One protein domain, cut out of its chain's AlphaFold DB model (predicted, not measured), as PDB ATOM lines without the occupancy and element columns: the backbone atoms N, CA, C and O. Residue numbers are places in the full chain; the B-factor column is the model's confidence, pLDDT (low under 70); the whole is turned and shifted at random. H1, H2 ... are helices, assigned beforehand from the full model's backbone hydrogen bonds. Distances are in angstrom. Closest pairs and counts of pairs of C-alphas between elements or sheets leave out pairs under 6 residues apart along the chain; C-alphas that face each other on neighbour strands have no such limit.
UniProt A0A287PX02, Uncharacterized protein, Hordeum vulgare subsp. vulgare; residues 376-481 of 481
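This is residues 376 to 481 of the 481 residues of an uncharacterized protein of Hordeum vulgare subsp. vulgare (UniProt A0A287PX02). Two long helices, H2 and H3, form a hairpin that opens like a narrow V away from their link, with H4 crossing H2 at the open end to make a loose triangular frame. Short H1 packs side by side with H4 near the beginning of H2, and residues 475 to 481 stick out past it. The printed part has 106 residues with four named helices, H1 to H4 in chain order, and no named strand: an all helix class. The whole is loose, with a radius of gyration of the C-alphas of 16.4 A, and flat, spanning 51 by 41 by 19 A.

H2, residues 396 to 423, and H3, residues 428 to 453, form a helical hairpin, running opposite ways at a shallow tilt of 16 degrees. They touch through residues 416 to 423 and 430 to 435 alone; the closest C-alphas, of Phe 423 and Phe 431, are 6.3 A apart. H4, residues 457 to 477, is close to H2 but not clearly touching: the closest C-alphas, of Ile 406 and Gly 471, are 7.0 A apart, and the lines are only just about perpendicular, at 70.5 degrees. H3 and H4 are near each other. H1, residues 376 to 384, touches H4, opposite ways at a shallow tilt of 18 degrees, closest at the C-alphas of Gln 380 and Ala 466, 4.8 A. H1 also touches H2, at a steep tilt of 64 degrees, closest at the C-alphas of Tyr 381 and Tyr 399, 6.1 A. H1 and H3 are apart. In H1 and H3 every O i to N i+4 pair is within hydrogen-bond range; in H2 20 of 24 are, in H4 15 of 17.

H2 is 41.1 A long from C-alpha 396 at (-43.902, -21.915, -56.988), H3 36.9 A, H4 31.0 A to C-alpha 477 at (-34.041, -34.863, -41.992), and H1 12.3 A.

The C-alphas farthest apart, of Glu 392 and Asn 426, are 51.9 A apart. The printed part has no cut. The link from H1 to H2 is long, with 11 residues; the other two are tight. Residues 388 to 394 and 423 to 426 have pLDDT under 70.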
ATOM      1  N   PHE A 376     -40.399 -26.274 -41.550       92.69
ATOM      2  CA  PHE A 376     -39.363 -25.298 -41.903       92.69
ATOM      3  C   PHE A 376     -39.405 -24.922 -43.389       92.69
ATOM      4  O   PHE A 376     -39.136 -23.776 -43.745       92.69
ATOM      5  N   PHE A 377     -39.811 -25.856 -44.248       91.44
ATOM      6  CA  PHE A 377     -39.933 -25.633 -45.687       91.44
ATOM      7  C   PHE A 377     -41.198 -24.844 -46.031       91.44
ATOM      8  O   PHE A 377     -41.136 -23.909 -46.828       91.44
ATOM      9  N   ILE A 378     -42.318 -25.149 -45.364       89.75
ATOM     10  CA  ILE A 378     -43.564 -24.369 -45.471       89.75
ATOM     11  C   ILE A 378     -43.339 -22.937 -44.968       89.75
ATOM     12  O   ILE A 378     -43.778 -21.969 -45.585       89.75
ATOM     13  N   TYR A 379     -42.606 -22.793 -43.863       90.19
ATOM     14  CA  TYR A 379     -42.227 -21.498 -43.308       90.19
ATOM     15  C   TYR A 379     -41.408 -20.653 -44.299       90.19
ATOM     16  O   TYR A 379     -41.728 -19.485 -44.520       90.19
ATOM     17  N   GLN A 380     -40.407 -21.244 -44.958       90.44
ATOM     18  CA  GLN A 380     -39.638 -20.556 -45.998       90.44
ATOM     19  C   GLN A 380     -40.499 -20.148 -47.181       90.44
ATOM     20  O   GLN A 380     -40.360 -19.028 -47.662       90.44
ATOM     21  N   TYR A 381     -41.385 -21.034 -47.642       88.38
ATOM     22  CA  TYR A 381     -42.308 -20.719 -48.724       88.38
ATOM     23  C   TYR A 381     -43.125 -19.461 -48.404       88.38
ATOM     24  O   TYR A 381     -43.169 -18.534 -49.212       88.38
ATOM     25  N   GLY A 382     -43.686 -19.388 -47.191       86.25
ATOM     26  CA  GLY A 382     -44.438 -18.219 -46.738       86.25
ATOM     27  C   GLY A 382     -43.603 -16.935 -46.702       86.25
ATOM     28  O   GLY A 382     -44.097 -15.885 -47.093       86.25
ATOM     29  N   LEU A 383     -42.334 -17.000 -46.289       87.56
ATOM     30  CA  LEU A 383     -41.452 -15.827 -46.273       87.56
ATOM     31  C   LEU A 383     -41.021 -15.373 -47.669       87.56
ATOM     32  O   LEU A 383     -41.029 -14.177 -47.949       87.56
ATOM     33  N   VAL A 384     -40.667 -16.315 -48.547       85.62
ATOM     34  CA  VAL A 384     -40.252 -16.019 -49.927       85.62
ATOM     35  C   VAL A 384     -41.390 -15.350 -50.698       85.62
ATOM     36  O   VAL A 384     -41.140 -14.431 -51.470       85.62
ATOM     37  N   TYR A 385     -42.637 -15.743 -50.433       81.94
ATOM     38  CA  TYR A 385     -43.831 -15.144 -51.034       81.94
ATOM     39  C   TYR A 385     -44.005 -13.643 -50.724       81.94
ATOM     40  O   TYR A 385     -44.630 -12.924 -51.502       81.94
ATOM     41  N   HIS A 386     -43.452 -13.163 -49.603       79.00
ATOM     42  CA  HIS A 386     -43.539 -11.765 -49.158       79.00
ATOM     43  C   HIS A 386     -42.293 -10.924 -49.475       79.00
ATOM     44  O   HIS A 386     -42.232  -9.761 -49.075       79.00
ATOM     45  N   LEU A 387     -41.297 -11.472 -50.180       79.12
ATOM     46  CA  LEU A 387     -40.113 -10.707 -50.576       79.12
ATOM     47  C   LEU A 387     -40.466  -9.641 -51.622       79.12
ATOM     48  O   LEU A 387     -41.201  -9.895 -52.581       79.12
ATOM     49  N   SER A 388     -39.886  -8.447 -51.489       69.75
ATOM     50  CA  SER A 388     -40.123  -7.352 -52.442       69.75
ATOM     51  C   SER A 388     -39.597  -7.655 -53.856       69.75
ATOM     52  O   SER A 388     -40.174  -7.192 -54.840       69.75
ATOM     53  N   ILE A 389     -38.554  -8.494 -53.965       65.56
ATOM     54  CA  ILE A 389     -37.935  -8.918 -55.236       65.56
ATOM     55  C   ILE A 389     -38.957  -9.609 -56.142       65.56
ATOM     56  O   ILE A 389     -38.917  -9.466 -57.363       65.56
ATOM     57  N   THR A 390     -39.886 -10.357 -55.546       65.19
ATOM     58  CA  THR A 390     -40.875 -11.147 -56.279       65.19
ATOM     59  C   THR A 390     -42.029 -10.337 -56.855       65.19
ATOM     60  O   THR A 390     -42.748 -10.892 -57.682       65.19
ATOM     61  N   LYS A 391     -42.183  -9.053 -56.480       64.56
ATOM     62  CA  LYS A 391     -43.246  -8.118 -56.914       64.56
ATOM     63  C   LYS A 391     -44.595  -8.809 -57.203       64.56
ATOM     64  O   LYS A 391     -45.390  -8.986 -56.283       64.56
ATOM     65  N   GLU A 392     -44.835  -9.215 -58.458       61.09
ATOM     66  CA  GLU A 392     -46.077  -9.852 -58.936       61.09
ATOM     67  C   GLU A 392     -45.964 -11.353 -59.285       61.09
ATOM     68  O   GLU A 392     -46.976 -12.052 -59.321       61.09
ATOM     69  N   ASN A 393     -44.759 -11.898 -59.494       64.50
ATOM     70  CA  ASN A 393     -44.564 -13.296 -59.898       64.50
ATOM     71  C   ASN A 393     -44.452 -14.219 -58.682       64.50
ATOM     72  O   ASN A 393     -43.376 -14.677 -58.302       64.50
ATOM     73  N   LYS A 394     -45.602 -14.533 -58.086       68.75
ATOM     74  CA  LYS A 394     -45.710 -15.401 -56.903       68.75
ATOM     75  C   LYS A 394     -45.781 -16.891 -57.251       68.75
ATOM     76  O   LYS A 394     -46.542 -17.652 -56.658       68.75
ATOM     77  N   SER A 395     -45.027 -17.308 -58.265       77.06
ATOM     78  CA  SER A 395     -45.040 -18.690 -58.728       77.06
ATOM     79  C   SER A 395     -44.230 -19.593 -57.797       77.06
ATOM     80  O   SER A 395     -43.216 -19.195 -57.221       77.06
ATOM     81  N   ILE A 396     -44.639 -20.861 -57.708       80.94
ATOM     82  CA  ILE A 396     -43.902 -21.915 -56.988       80.94
ATOM     83  C   ILE A 396     -42.455 -22.032 -57.511       80.94
ATOM     84  O   ILE A 396     -41.553 -22.420 -56.770       80.94
ATOM     85  N   LEU A 397     -42.207 -21.628 -58.761       80.56
ATOM     86  CA  LEU A 397     -40.877 -21.609 -59.359       80.56
ATOM     87  C   LEU A 397     -39.892 -20.735 -58.571       80.56
ATOM     88  O   LEU A 397     -38.748 -21.140 -58.399       80.56
ATOM     89  N   VAL A 398     -40.314 -19.580 -58.044       81.94
ATOM     90  CA  VAL A 398     -39.404 -18.712 -57.275       81.94
ATOM     91  C   VAL A 398     -38.985 -19.374 -55.966       81.94
ATOM     92  O   VAL A 398     -37.816 -19.319 -55.578       81.94
ATOM     93  N   TYR A 399     -39.915 -20.079 -55.322       84.56
ATOM     94  CA  TYR A 399     -39.588 -20.905 -54.171       84.56
ATOM     95  C   TYR A 399     -38.578 -21.998 -54.539       84.56
ATOM     96  O   TYR A 399     -37.562 -22.115 -53.861       84.56
ATOM     97  N   LEU A 400     -38.778 -22.731 -55.638       84.56
ATOM     98  CA  LEU A 400     -37.822 -23.752 -56.092       84.56
ATOM     99  C   LEU A 400     -36.443 -23.159 -56.427       84.56
ATOM    100  O   LEU A 400     -35.424 -23.738 -56.063       84.56
ATOM    101  N   ILE A 401     -36.388 -21.974 -57.039       84.50
ATOM    102  CA  ILE A 401     -35.130 -21.261 -57.309       84.50
ATOM    103  C   ILE A 401     -34.426 -20.881 -56.000       84.50
ATOM    104  O   ILE A 401     -33.203 -20.981 -55.915       84.50
ATOM    105  N   SER A 402     -35.165 -20.514 -54.946       85.25
ATOM    106  CA  SER A 402     -34.568 -20.177 -53.646       85.25
ATOM    107  C   SER A 402     -33.771 -21.338 -53.028       85.25
ATOM    108  O   SER A 402     -32.821 -21.106 -52.283       85.25
ATOM    109  N   TRP A 403     -34.067 -22.591 -53.389       86.25
ATOM    110  CA  TRP A 403     -33.285 -23.747 -52.939       86.25
ATOM    111  C   TRP A 403     -31.887 -23.813 -53.556       86.25
ATOM    112  O   TRP A 403     -30.980 -24.370 -52.934       86.25
ATOM    113  N   LEU A 404     -31.667 -23.202 -54.726       86.19
ATOM    114  CA  LEU A 404     -30.326 -23.096 -55.308       86.19
ATOM    115  C   LEU A 404     -29.387 -22.312 -54.385       86.19
ATOM    116  O   LEU A 404     -28.215 -22.662 -54.274       86.19
ATOM    117  N   VAL A 405     -29.902 -21.316 -53.657       84.50
ATOM    118  CA  VAL A 405     -29.125 -20.550 -52.666       84.50
ATOM    119  C   VAL A 405     -28.633 -21.474 -51.549       84.50
ATOM    120  O   VAL A 405     -27.460 -21.434 -51.176       84.50
ATOM    121  N   ILE A 406     -29.504 -22.361 -51.054       85.38
ATOM    122  CA  ILE A 406     -29.157 -23.341 -50.017       85.38
ATOM    123  C   ILE A 406     -28.116 -24.336 -50.548       85.38
ATOM    124  O   ILE A 406     -27.119 -24.596 -49.873       85.38
ATOM    125  N   LEU A 407     -28.304 -24.854 -51.766       86.44
ATOM    126  CA  LEU A 407     -27.362 -25.774 -52.411       86.44
ATOM    127  C   LEU A 407     -25.969 -25.142 -52.543       86.44
ATOM    128  O   LEU A 407     -24.976 -25.743 -52.132       86.44
ATOM    129  N   VAL A 408     -25.895 -23.914 -53.067       86.88
ATOM    130  CA  VAL A 408     -24.640 -23.163 -53.211       86.88
ATOM    131  C   VAL A 408     -23.975 -22.967 -51.850       86.88
ATOM    132  O   VAL A 408     -22.776 -23.213 -51.712       86.88
ATOM    133  N   MET A 409     -24.740 -22.607 -50.816       85.12
ATOM    134  CA  MET A 409     -24.209 -22.447 -49.462       85.12
ATOM    135  C   MET A 409     -23.637 -23.760 -48.902       85.12
ATOM    136  O   MET A 409     -22.543 -23.758 -48.335       85.12
ATOM    137  N   LEU A 410     -24.310 -24.898 -49.108       85.62
ATOM    138  CA  LEU A 410     -23.806 -26.213 -48.688       85.62
ATOM    139  C   LEU A 410     -22.526 -26.610 -49.435       85.62
ATOM    140  O   LEU A 410     -21.588 -27.122 -48.817       85.62
ATOM    141  N   VAL A 411     -22.450 -26.327 -50.738       86.75
ATOM    142  CA  VAL A 411     -21.242 -26.551 -51.547       86.75
ATOM    143  C   VAL A 411     -20.081 -25.704 -51.024       86.75
ATOM    144  O   VAL A 411     -18.997 -26.240 -50.793       86.75
ATOM    145  N   ILE A 412     -20.306 -24.416 -50.740       86.38
ATOM    146  CA  ILE A 412     -19.290 -23.526 -50.155       86.38
ATOM    147  C   ILE A 412     -18.802 -24.073 -48.807       86.38
ATOM    148  O   ILE A 412     -17.594 -24.187 -48.586       86.38
ATOM    149  N   LEU A 413     -19.713 -24.477 -47.915       85.25
ATOM    150  CA  LEU A 413     -19.351 -25.061 -46.618       85.25
ATOM    151  C   LEU A 413     -18.532 -26.350 -46.776       85.25
ATOM    152  O   LEU A 413     -17.542 -26.552 -46.060       85.25
ATOM    153  N   LYS A 414     -18.885 -27.208 -47.742       85.56
ATOM    154  CA  LYS A 414     -18.130 -28.427 -48.051       85.56
ATOM    155  C   LYS A 414     -16.732 -28.107 -48.581       85.56
ATOM    156  O   LYS A 414     -15.770 -28.706 -48.099       85.56
ATOM    157  N   ILE A 415     -16.603 -27.144 -49.497       84.62
ATOM    158  CA  ILE A 415     -15.313 -26.671 -50.027       84.62
ATOM    159  C   ILE A 415     -14.437 -26.138 -48.890       84.62
ATOM    160  O   ILE A 415     -13.275 -26.526 -48.782       84.62
ATOM    161  N   ILE A 416     -14.986 -25.318 -47.987       84.12
ATOM    162  CA  ILE A 416     -14.254 -24.789 -46.827       84.12
ATOM    163  C   ILE A 416     -13.808 -25.922 -45.893       84.12
ATOM    164  O   ILE A 416     -12.683 -25.895 -45.392       84.12
ATOM    165  N   SER A 417     -14.661 -26.920 -45.655       82.38
ATOM    166  CA  SER A 417     -14.346 -28.068 -44.795       82.38
ATOM    167  C   SER A 417     -13.219 -28.930 -45.374       82.38
ATOM    168  O   SER A 417     -12.231 -29.213 -44.691       82.38
ATOM    169  N   VAL A 418     -13.310 -29.284 -46.660       82.12
ATOM    170  CA  VAL A 418     -12.268 -30.044 -47.371       82.12
ATOM    171  C   VAL A 418     -10.978 -29.228 -47.466       82.12
ATOM    172  O   VAL A 418      -9.900 -29.744 -47.166       82.12
ATOM    173  N   GLY A 419     -11.082 -27.938 -47.791       78.50
ATOM    174  CA  GLY A 419      -9.953 -27.013 -47.839       78.50
ATOM    175  C   GLY A 419      -9.243 -26.898 -46.491       78.50
ATOM    176  O   GLY A 419      -8.017 -26.975 -46.431       78.50
ATOM    177  N   ARG A 420      -9.996 -26.834 -45.384       78.56
ATOM    178  CA  ARG A 420      -9.436 -26.845 -44.024       78.56
ATOM    179  C   ARG A 420      -8.680 -28.141 -43.736       78.56
ATOM    180  O   ARG A 420      -7.626 -28.091 -43.110       78.56
ATOM    181  N   ARG A 421      -9.207 -29.295 -44.163       75.44
ATOM    182  CA  ARG A 421      -8.557 -30.603 -43.958       75.44
ATOM    183  C   ARG A 421      -7.271 -30.743 -44.774       75.44
ATOM    184  O   ARG A 421      -6.296 -31.253 -44.240       75.44
ATOM    185  N   ARG A 422      -7.261 -30.276 -46.026       75.50
ATOM    186  CA  ARG A 422      -6.140 -30.471 -46.960       75.50
ATOM    187  C   ARG A 422      -5.037 -29.414 -46.837       75.50
ATOM    188  O   ARG A 422      -3.866 -29.753 -46.930       75.50
ATOM    189  N   PHE A 423      -5.401 -28.154 -46.606       68.44
ATOM    190  CA  PHE A 423      -4.468 -27.017 -46.632       68.44
ATOM    191  C   PHE A 423      -4.247 -26.363 -45.261       68.44
ATOM    192  O   PHE A 423      -3.340 -25.551 -45.115       68.44
ATOM    193  N   GLY A 424      -5.045 -26.707 -44.244       61.97
ATOM    194  CA  GLY A 424      -5.031 -26.015 -42.952       61.97
ATOM    195  C   GLY A 424      -3.735 -26.155 -42.145       61.97
ATOM    196  O   GLY A 424      -3.417 -25.244 -41.388       61.97
ATOM    197  N   ALA A 425      -2.992 -27.255 -42.305       63.34
ATOM    198  CA  ALA A 425      -1.722 -27.466 -41.604       63.34
ATOM    199  C   ALA A 425      -0.523 -26.920 -42.399       63.34
ATOM    200  O   ALA A 425       0.291 -26.192 -41.842       63.34
ATOM    201  N   ASN A 426      -0.462 -27.205 -43.705       67.88
ATOM    202  CA  ASN A 426       0.728 -26.932 -44.523       67.88
ATOM    203  C   ASN A 426       0.687 -25.575 -45.255       67.88
ATOM    204  O   ASN A 426       1.735 -25.024 -45.564       67.88
ATOM    205  N   PHE A 427      -0.498 -25.007 -45.519       76.25
ATOM    206  CA  PHE A 427      -0.672 -23.781 -46.317       76.25
ATOM    207  C   PHE A 427      -1.677 -22.811 -45.677       76.25
ATOM    208  O   PHE A 427      -2.697 -22.435 -46.266       76.25
ATOM    209  N   GLN A 428      -1.391 -22.374 -44.447       77.06
ATOM    210  CA  GLN A 428      -2.296 -21.503 -43.689       77.06
ATOM    211  C   GLN A 428      -2.621 -20.180 -44.398       77.06
ATOM    212  O   GLN A 428      -3.766 -19.731 -44.340       77.06
ATOM    213  N   LEU A 429      -1.641 -19.551 -45.055       79.56
ATOM    214  CA  LEU A 429      -1.825 -18.255 -45.720       79.56
ATOM    215  C   LEU A 429      -2.733 -18.377 -46.949       79.56
ATOM    216  O   LEU A 429      -3.690 -17.618 -47.081       79.56
ATOM    217  N   PHE A 430      -2.518 -19.403 -47.775       80.50
ATOM    218  CA  PHE A 430      -3.382 -19.717 -48.915       80.50
ATOM    219  C   PHE A 430      -4.824 -20.006 -48.474       80.50
ATOM    220  O   PHE A 430      -5.777 -19.489 -49.052       80.50
ATOM    221  N   PHE A 431      -5.004 -20.756 -47.383       81.62
ATOM    222  CA  PHE A 431      -6.337 -21.024 -46.844       81.62
ATOM    223  C   PHE A 431      -7.031 -19.763 -46.294       81.62
ATOM    224  O   PHE A 431      -8.245 -19.616 -46.444       81.62
ATOM    225  N   ARG A 432      -6.288 -18.826 -45.683       84.44
ATOM    226  CA  ARG A 432      -6.834 -17.513 -45.285       84.44
ATOM    227  C   ARG A 432      -7.230 -16.675 -46.501       84.44
ATOM    228  O   ARG A 432      -8.291 -16.061 -46.465       84.44
ATOM    229  N   LEU A 433      -6.437 -16.706 -47.572       86.06
ATOM    230  CA  LEU A 433      -6.744 -16.003 -48.816       86.06
ATOM    231  C   LEU A 433      -8.024 -16.548 -49.464       86.06
ATOM    232  O   LEU A 433      -8.894 -15.764 -49.818       86.06
ATOM    233  N   ILE A 434      -8.212 -17.873 -49.515       84.50
ATOM    234  CA  ILE A 434      -9.475 -18.477 -49.984       84.50
ATOM    235  C   ILE A 434     -10.667 -17.984 -49.156       84.50
ATOM    236  O   ILE A 434     -11.688 -17.598 -49.720       84.50
ATOM    237  N   LYS A 435     -10.555 -17.963 -47.820       84.44
ATOM    238  CA  LYS A 435     -11.630 -17.435 -46.961       84.44
ATOM    239  C   LYS A 435     -11.936 -15.970 -47.259       84.44
ATOM    240  O   LYS A 435     -13.105 -15.602 -47.304       84.44
ATOM    241  N   PHE A 436     -10.900 -15.156 -47.457       87.88
ATOM    242  CA  PHE A 436     -11.051 -13.752 -47.815       87.88
ATOM    243  C   PHE A 436     -11.747 -13.592 -49.172       87.88
ATOM    244  O   PHE A 436     -12.707 -12.840 -49.268       87.88
ATOM    245  N   MET A 437     -11.356 -14.366 -50.188       87.56
ATOM    246  CA  MET A 437     -11.999 -14.345 -51.507       87.56
ATOM    247  C   MET A 437     -13.474 -14.753 -51.446       87.56
ATOM    248  O   MET A 437     -14.313 -14.103 -52.064       87.56
ATOM    249  N   ILE A 438     -13.814 -15.785 -50.665       86.94
ATOM    250  CA  ILE A 438     -15.212 -16.184 -50.437       86.94
ATOM    251  C   ILE A 438     -15.994 -15.045 -49.767       86.94
ATOM    252  O   ILE A 438     -17.113 -14.747 -50.177       86.94
ATOM    253  N   PHE A 439     -15.404 -14.384 -48.767       87.62
ATOM    254  CA  PHE A 439     -16.027 -13.255 -48.077       87.62
ATOM    255  C   PHE A 439     -16.259 -12.056 -49.009       87.62
ATOM    256  O   PHE A 439     -17.365 -11.520 -49.051       87.62
ATOM    257  N   VAL A 440     -15.255 -11.676 -49.804       90.25
ATOM    258  CA  VAL A 440     -15.369 -10.590 -50.789       90.25
ATOM    259  C   VAL A 440     -16.404 -10.934 -51.857       90.25
ATOM    260  O   VAL A 440     -17.233 -10.091 -52.184       90.25
ATOM    261  N   SER A 441     -16.420 -12.173 -52.357       87.44
ATOM    262  CA  SER A 441     -17.428 -12.626 -53.322       87.44
ATOM    263  C   SER A 441     -18.840 -12.557 -52.746       87.44
ATOM    264  O   SER A 441     -19.753 -12.121 -53.441       87.44
ATOM    265  N   PHE A 442     -19.033 -12.959 -51.488       86.94
ATOM    266  CA  PHE A 442     -20.327 -12.852 -50.814       86.94
ATOM    267  C   PHE A 442     -20.771 -11.390 -50.680       86.94
ATOM    268  O   PHE A 442     -21.914 -11.062 -50.993       86.94
ATOM    269  N   PHE A 443     -19.860 -10.501 -50.273       86.94
ATOM    270  CA  PHE A 443     -20.153  -9.075 -50.147       86.94
ATOM    271  C   PHE A 443     -20.461  -8.427 -51.503       86.94
ATOM    272  O   PHE A 443     -21.416  -7.668 -51.616       86.94
ATOM    273  N   ALA A 444     -19.714  -8.779 -52.552       88.06
ATOM    274  CA  ALA A 444     -19.971  -8.313 -53.911       88.06
ATOM    275  C   ALA A 444     -21.360  -8.747 -54.403       88.06
ATOM    276  O   ALA A 444     -22.109  -7.916 -54.911       88.06
ATOM    277  N   ILE A 445     -21.744 -10.012 -54.190       86.06
ATOM    278  CA  ILE A 445     -23.090 -10.505 -54.521       86.06
ATOM    279  C   ILE A 445     -24.151  -9.710 -53.754       86.06
ATOM    280  O   ILE A 445     -25.122  -9.266 -54.357       86.06
ATOM    281  N   LEU A 446     -23.961  -9.471 -52.453       84.75
ATOM    282  CA  LEU A 446     -24.904  -8.693 -51.646       84.75
ATOM    283  C   LEU A 446     -25.080  -7.262 -52.181       84.75
ATOM    284  O   LEU A 446     -26.211  -6.797 -52.313       84.75
ATOM    285  N   VAL A 447     -23.986  -6.580 -52.535       85.56
ATOM    286  CA  VAL A 447     -24.031  -5.231 -53.125       85.56
ATOM    287  C   VAL A 447     -24.770  -5.247 -54.463       85.56
ATOM    288  O   VAL A 447     -25.622  -4.394 -54.696       85.56
ATOM    289  N   VAL A 448     -24.508  -6.239 -55.317       86.19
ATOM    290  CA  VAL A 448     -25.208  -6.401 -56.600       86.19
ATOM    291  C   VAL A 448     -26.709  -6.623 -56.390       86.19
ATOM    292  O   VAL A 448     -27.508  -5.993 -57.075       86.19
ATOM    293  N   LEU A 449     -27.110  -7.454 -55.421       82.88
ATOM    294  CA  LEU A 449     -28.522  -7.675 -55.085       82.88
ATOM    295  C   LEU A 449     -29.201  -6.380 -54.596       82.88
ATOM    296  O   LEU A 449     -30.329  -6.093 -54.984       82.88
ATOM    297  N   ILE A 450     -28.519  -5.564 -53.791       84.19
ATOM    298  CA  ILE A 450     -29.061  -4.281 -53.313       84.19
ATOM    299  C   ILE A 450     -29.204  -3.282 -54.468       84.19
ATOM    300  O   ILE A 450     -30.255  -2.663 -54.622       84.19
ATOM    301  N   VAL A 451     -28.169  -3.135 -55.298       83.31
ATOM    302  CA  VAL A 451     -28.132  -2.113 -56.353       83.31
ATOM    303  C   VAL A 451     -29.026  -2.489 -57.537       83.31
ATOM    304  O   VAL A 451     -29.814  -1.654 -57.975       83.31
ATOM    305  N   LEU A 452     -28.951  -3.729 -58.037       79.88
ATOM    306  CA  LEU A 452     -29.680  -4.155 -59.239       79.88
ATOM    307  C   LEU A 452     -31.113  -4.612 -58.957       79.88
ATOM    308  O   LEU A 452     -32.001  -4.332 -59.757       79.88
ATOM    309  N   LEU A 453     -31.350  -5.328 -57.852       76.81
ATOM    310  CA  LEU A 453     -32.684  -5.854 -57.514       76.81
ATOM    311  C   LEU A 453     -33.437  -4.969 -56.513       76.81
ATOM    312  O   LEU A 453     -34.541  -5.323 -56.108       76.81
ATOM    313  N   HIS A 454     -32.850  -3.830 -56.125       80.81
ATOM    314  CA  HIS A 454     -33.428  -2.865 -55.184       80.81
ATOM    315  C   HIS A 454     -33.908  -3.520 -53.880       80.81
ATOM    316  O   HIS A 454     -34.959  -3.174 -53.341       80.81
ATOM    317  N   MET A 455     -33.137  -4.492 -53.375       80.50
ATOM    318  CA  MET A 455     -33.457  -5.173 -52.122       80.50
ATOM    319  C   MET A 455     -33.455  -4.199 -50.945       80.50
ATOM    320  O   MET A 455     -32.478  -3.481 -50.721       80.50
ATOM    321  N   THR A 456     -34.514  -4.231 -50.138       84.06
ATOM    322  CA  THR A 456     -34.559  -3.465 -48.891       84.06
ATOM    323  C   THR A 456     -33.821  -4.198 -47.767       84.06
ATOM    324  O   THR A 456     -33.645  -5.418 -47.795       84.06
ATOM    325  N   ILE A 457     -33.432  -3.468 -46.715       82.38
ATOM    326  CA  ILE A 457     -32.835  -4.062 -45.503       82.38
ATOM    327  C   ILE A 457     -33.782  -5.101 -44.875       82.38
ATOM    328  O   ILE A 457     -33.326  -6.135 -44.381       82.38
ATOM    329  N   LYS A 458     -35.104  -4.867 -44.946       82.31
ATOM    330  CA  LYS A 458     -36.122  -5.821 -44.486       82.31
ATOM    331  C   LYS A 458     -36.016  -7.140 -45.251       82.31
ATOM    332  O   LYS A 458     -36.036  -8.193 -44.625       82.31
ATOM    333  N   ASP A 459     -35.846  -7.095 -46.569       83.25
ATOM    334  CA  ASP A 459     -35.745  -8.307 -47.386       83.25
ATOM    335  C   ASP A 459     -34.468  -9.108 -47.091       83.25
ATOM    336  O   ASP A 459     -34.513 -10.334 -47.047       83.25
ATOM    337  N   ILE A 460     -33.339  -8.438 -46.822       84.44
ATOM    338  CA  ILE A 460     -32.092  -9.112 -46.410       84.44
ATOM    339  C   ILE A 460     -32.314  -9.882 -45.103       84.44
ATOM    340  O   ILE A 460     -31.945 -11.052 -44.994       84.44
ATOM    341  N   LEU A 461     -32.950  -9.240 -44.121       86.44
ATOM    342  CA  LEU A 461     -33.275  -9.868 -42.844       86.44
ATOM    343  C   LEU A 461     -34.234 -11.052 -43.039       86.44
ATOM    344  O   LEU A 461     -34.002 -12.121 -42.477       86.44
ATOM    345  N   VAL A 462     -35.258 -10.906 -43.882       86.81
ATOM    346  CA  VAL A 462     -36.202 -11.986 -44.215       86.81
ATOM    347  C   VAL A 462     -35.495 -13.160 -44.896       86.81
ATOM    348  O   VAL A 462     -35.775 -14.304 -44.547       86.81
ATOM    349  N   CYS A 463     -34.530 -12.915 -45.786       86.75
ATOM    350  CA  CYS A 463     -33.709 -13.970 -46.380       86.75
ATOM    351  C   CYS A 463     -32.946 -14.764 -45.310       86.75
ATOM    352  O   CYS A 463     -33.007 -15.993 -45.305       86.75
ATOM    353  N   PHE A 464     -32.280 -14.098 -44.359       87.25
ATOM    354  CA  PHE A 464     -31.617 -14.800 -43.251       87.25
ATOM    355  C   PHE A 464     -32.606 -15.617 -42.415       87.25
ATOM    356  O   PHE A 464     -32.338 -16.784 -42.112       87.25
ATOM    357  N   LEU A 465     -33.760 -15.032 -42.086       89.81
ATOM    358  CA  LEU A 465     -34.806 -15.716 -41.331       89.81
ATOM    359  C   LEU A 465     -35.421 -16.885 -42.107       89.81
ATOM    360  O   LEU A 465     -35.827 -17.842 -41.471       89.81
ATOM    361  N   ALA A 466     -35.439 -16.870 -43.441       88.81
ATOM    362  CA  ALA A 466     -35.954 -17.963 -44.265       88.81
ATOM    363  C   ALA A 466     -34.933 -19.098 -44.472       88.81
ATOM    364  O   ALA A 466     -35.280 -20.281 -44.390       88.81
ATOM    365  N   PHE A 467     -33.666 -18.764 -44.731       89.38
ATOM    366  CA  PHE A 467     -32.642 -19.747 -45.098       89.38
ATOM    367  C   PHE A 467     -31.992 -20.457 -43.900       89.38
ATOM    368  O   PHE A 467     -31.577 -21.611 -44.019       89.38
ATOM    369  N   LEU A 468     -31.910 -19.821 -42.724       89.25
ATOM    370  CA  LEU A 468     -31.343 -20.477 -41.535       89.25
ATOM    371  C   LEU A 468     -32.220 -21.643 -41.028       89.25
ATOM    372  O   LEU A 468     -31.686 -22.745 -40.861       89.25
ATOM    373  N   PRO A 469     -33.546 -21.480 -40.831       91.81
ATOM    374  CA  PRO A 469     -34.400 -22.572 -40.362       91.81
ATOM    375  C   PRO A 469     -34.551 -23.702 -41.383       91.81
ATOM    376  O   PRO A 469     -34.733 -24.853 -41.003       91.81
ATOM    377  N   THR A 470     -34.437 -23.414 -42.679       91.06
ATOM    378  CA  THR A 470     -34.494 -24.445 -43.732       91.06
ATOM    379  C   THR A 470     -33.228 -25.270 -43.804       91.06
ATOM    380  O   THR A 470     -33.313 -26.494 -43.864       91.06
ATOM    381  N   GLY A 471     -32.055 -24.636 -43.701       89.69
ATOM    382  CA  GLY A 471     -30.796 -25.354 -43.520       89.69
ATOM    383  C   GLY A 471     -30.843 -26.263 -42.290       89.69
ATOM    384  O   GLY A 471     -30.407 -27.414 -42.345       89.69
ATOM    385  N   TRP A 472     -31.454 -25.789 -41.201       91.25
ATOM    386  CA  TRP A 472     -31.709 -26.609 -40.020       91.25
ATOM    387  C   TRP A 472     -32.678 -27.770 -40.285       91.25
ATOM    388  O   TRP A 472     -32.387 -28.895 -39.888       91.25
ATOM    389  N   GLY A 473     -33.781 -27.538 -41.002       91.44
ATOM    390  CA  GLY A 473     -34.726 -28.582 -41.408       91.44
ATOM    391  C   GLY A 473     -34.078 -29.688 -42.247       91.44
ATOM    392  O   GLY A 473     -34.324 -30.865 -41.997       91.44
ATOM    393  N   ILE A 474     -33.182 -29.335 -43.175       90.56
ATOM    394  CA  ILE A 474     -32.402 -30.310 -43.957       90.56
ATOM    395  C   ILE A 474     -31.510 -31.149 -43.037       90.56
ATOM    396  O   ILE A 474     -31.464 -32.369 -43.172       90.56
ATOM    397  N   LEU A 475     -30.830 -30.514 -42.076       89.50
ATOM    398  CA  LEU A 475     -30.008 -31.233 -41.102       89.50
ATOM    399  C   LEU A 475     -30.840 -32.173 -40.228       89.50
ATOM    400  O   LEU A 475     -30.372 -33.264 -39.931       89.50
ATOM    401  N   LEU A 476     -32.050 -31.778 -39.821       89.81
ATOM    402  CA  LEU A 476     -32.940 -32.635 -39.034       89.81
ATOM    403  C   LEU A 476     -33.424 -33.857 -39.820       89.81
ATOM    404  O   LEU A 476     -33.523 -34.923 -39.233       89.81
ATOM    405  N   ILE A 477     -33.668 -33.729 -41.128       89.88
ATOM    406  CA  ILE A 477     -34.041 -34.863 -41.992       89.88
ATOM    407  C   ILE A 477     -32.840 -35.779 -42.266       89.88
ATOM    408  O   ILE A 477     -32.996 -36.993 -42.317       89.88
ATOM    409  N   ALA A 478     -31.640 -35.218 -42.419       88.00
ATOM    410  CA  ALA A 478     -30.423 -35.977 -42.716       88.00
ATOM    411  C   ALA A 478     -29.811 -36.703 -41.500       88.00
ATOM    412  O   ALA A 478     -28.824 -37.410 -41.645       88.00
ATOM    413  N   GLN A 479     -30.321 -36.464 -40.292       85.81
ATOM    414  CA  GLN A 479     -29.850 -37.098 -39.056       85.81
ATOM    415  C   GLN A 479     -30.414 -38.514 -38.825       85.81
ATOM    416  O   GLN A 479     -29.634 -39.387 -38.445       85.81
ATOM    417  N   PRO A 480     -31.730 -38.759 -38.996       77.88
ATOM    418  CA  PRO A 480     -32.325 -40.085 -38.836       77.88
ATOM    419  C   PRO A 480     -32.263 -40.966 -40.096       77.88
ATOM    420  O   PRO A 480     -32.448 -42.176 -39.971       77.88
ATOM    421  N   CYS A 481     -32.053 -40.377 -41.281       71.38
ATOM    422  CA  CYS A 481     -31.879 -41.075 -42.563       71.38
ATOM    423  C   CYS A 481     -30.409 -41.418 -42.802       71.38
ATOM    424  O   CYS A 481     -30.142 -42.551 -43.264       71.38
TER     425      CYS A 481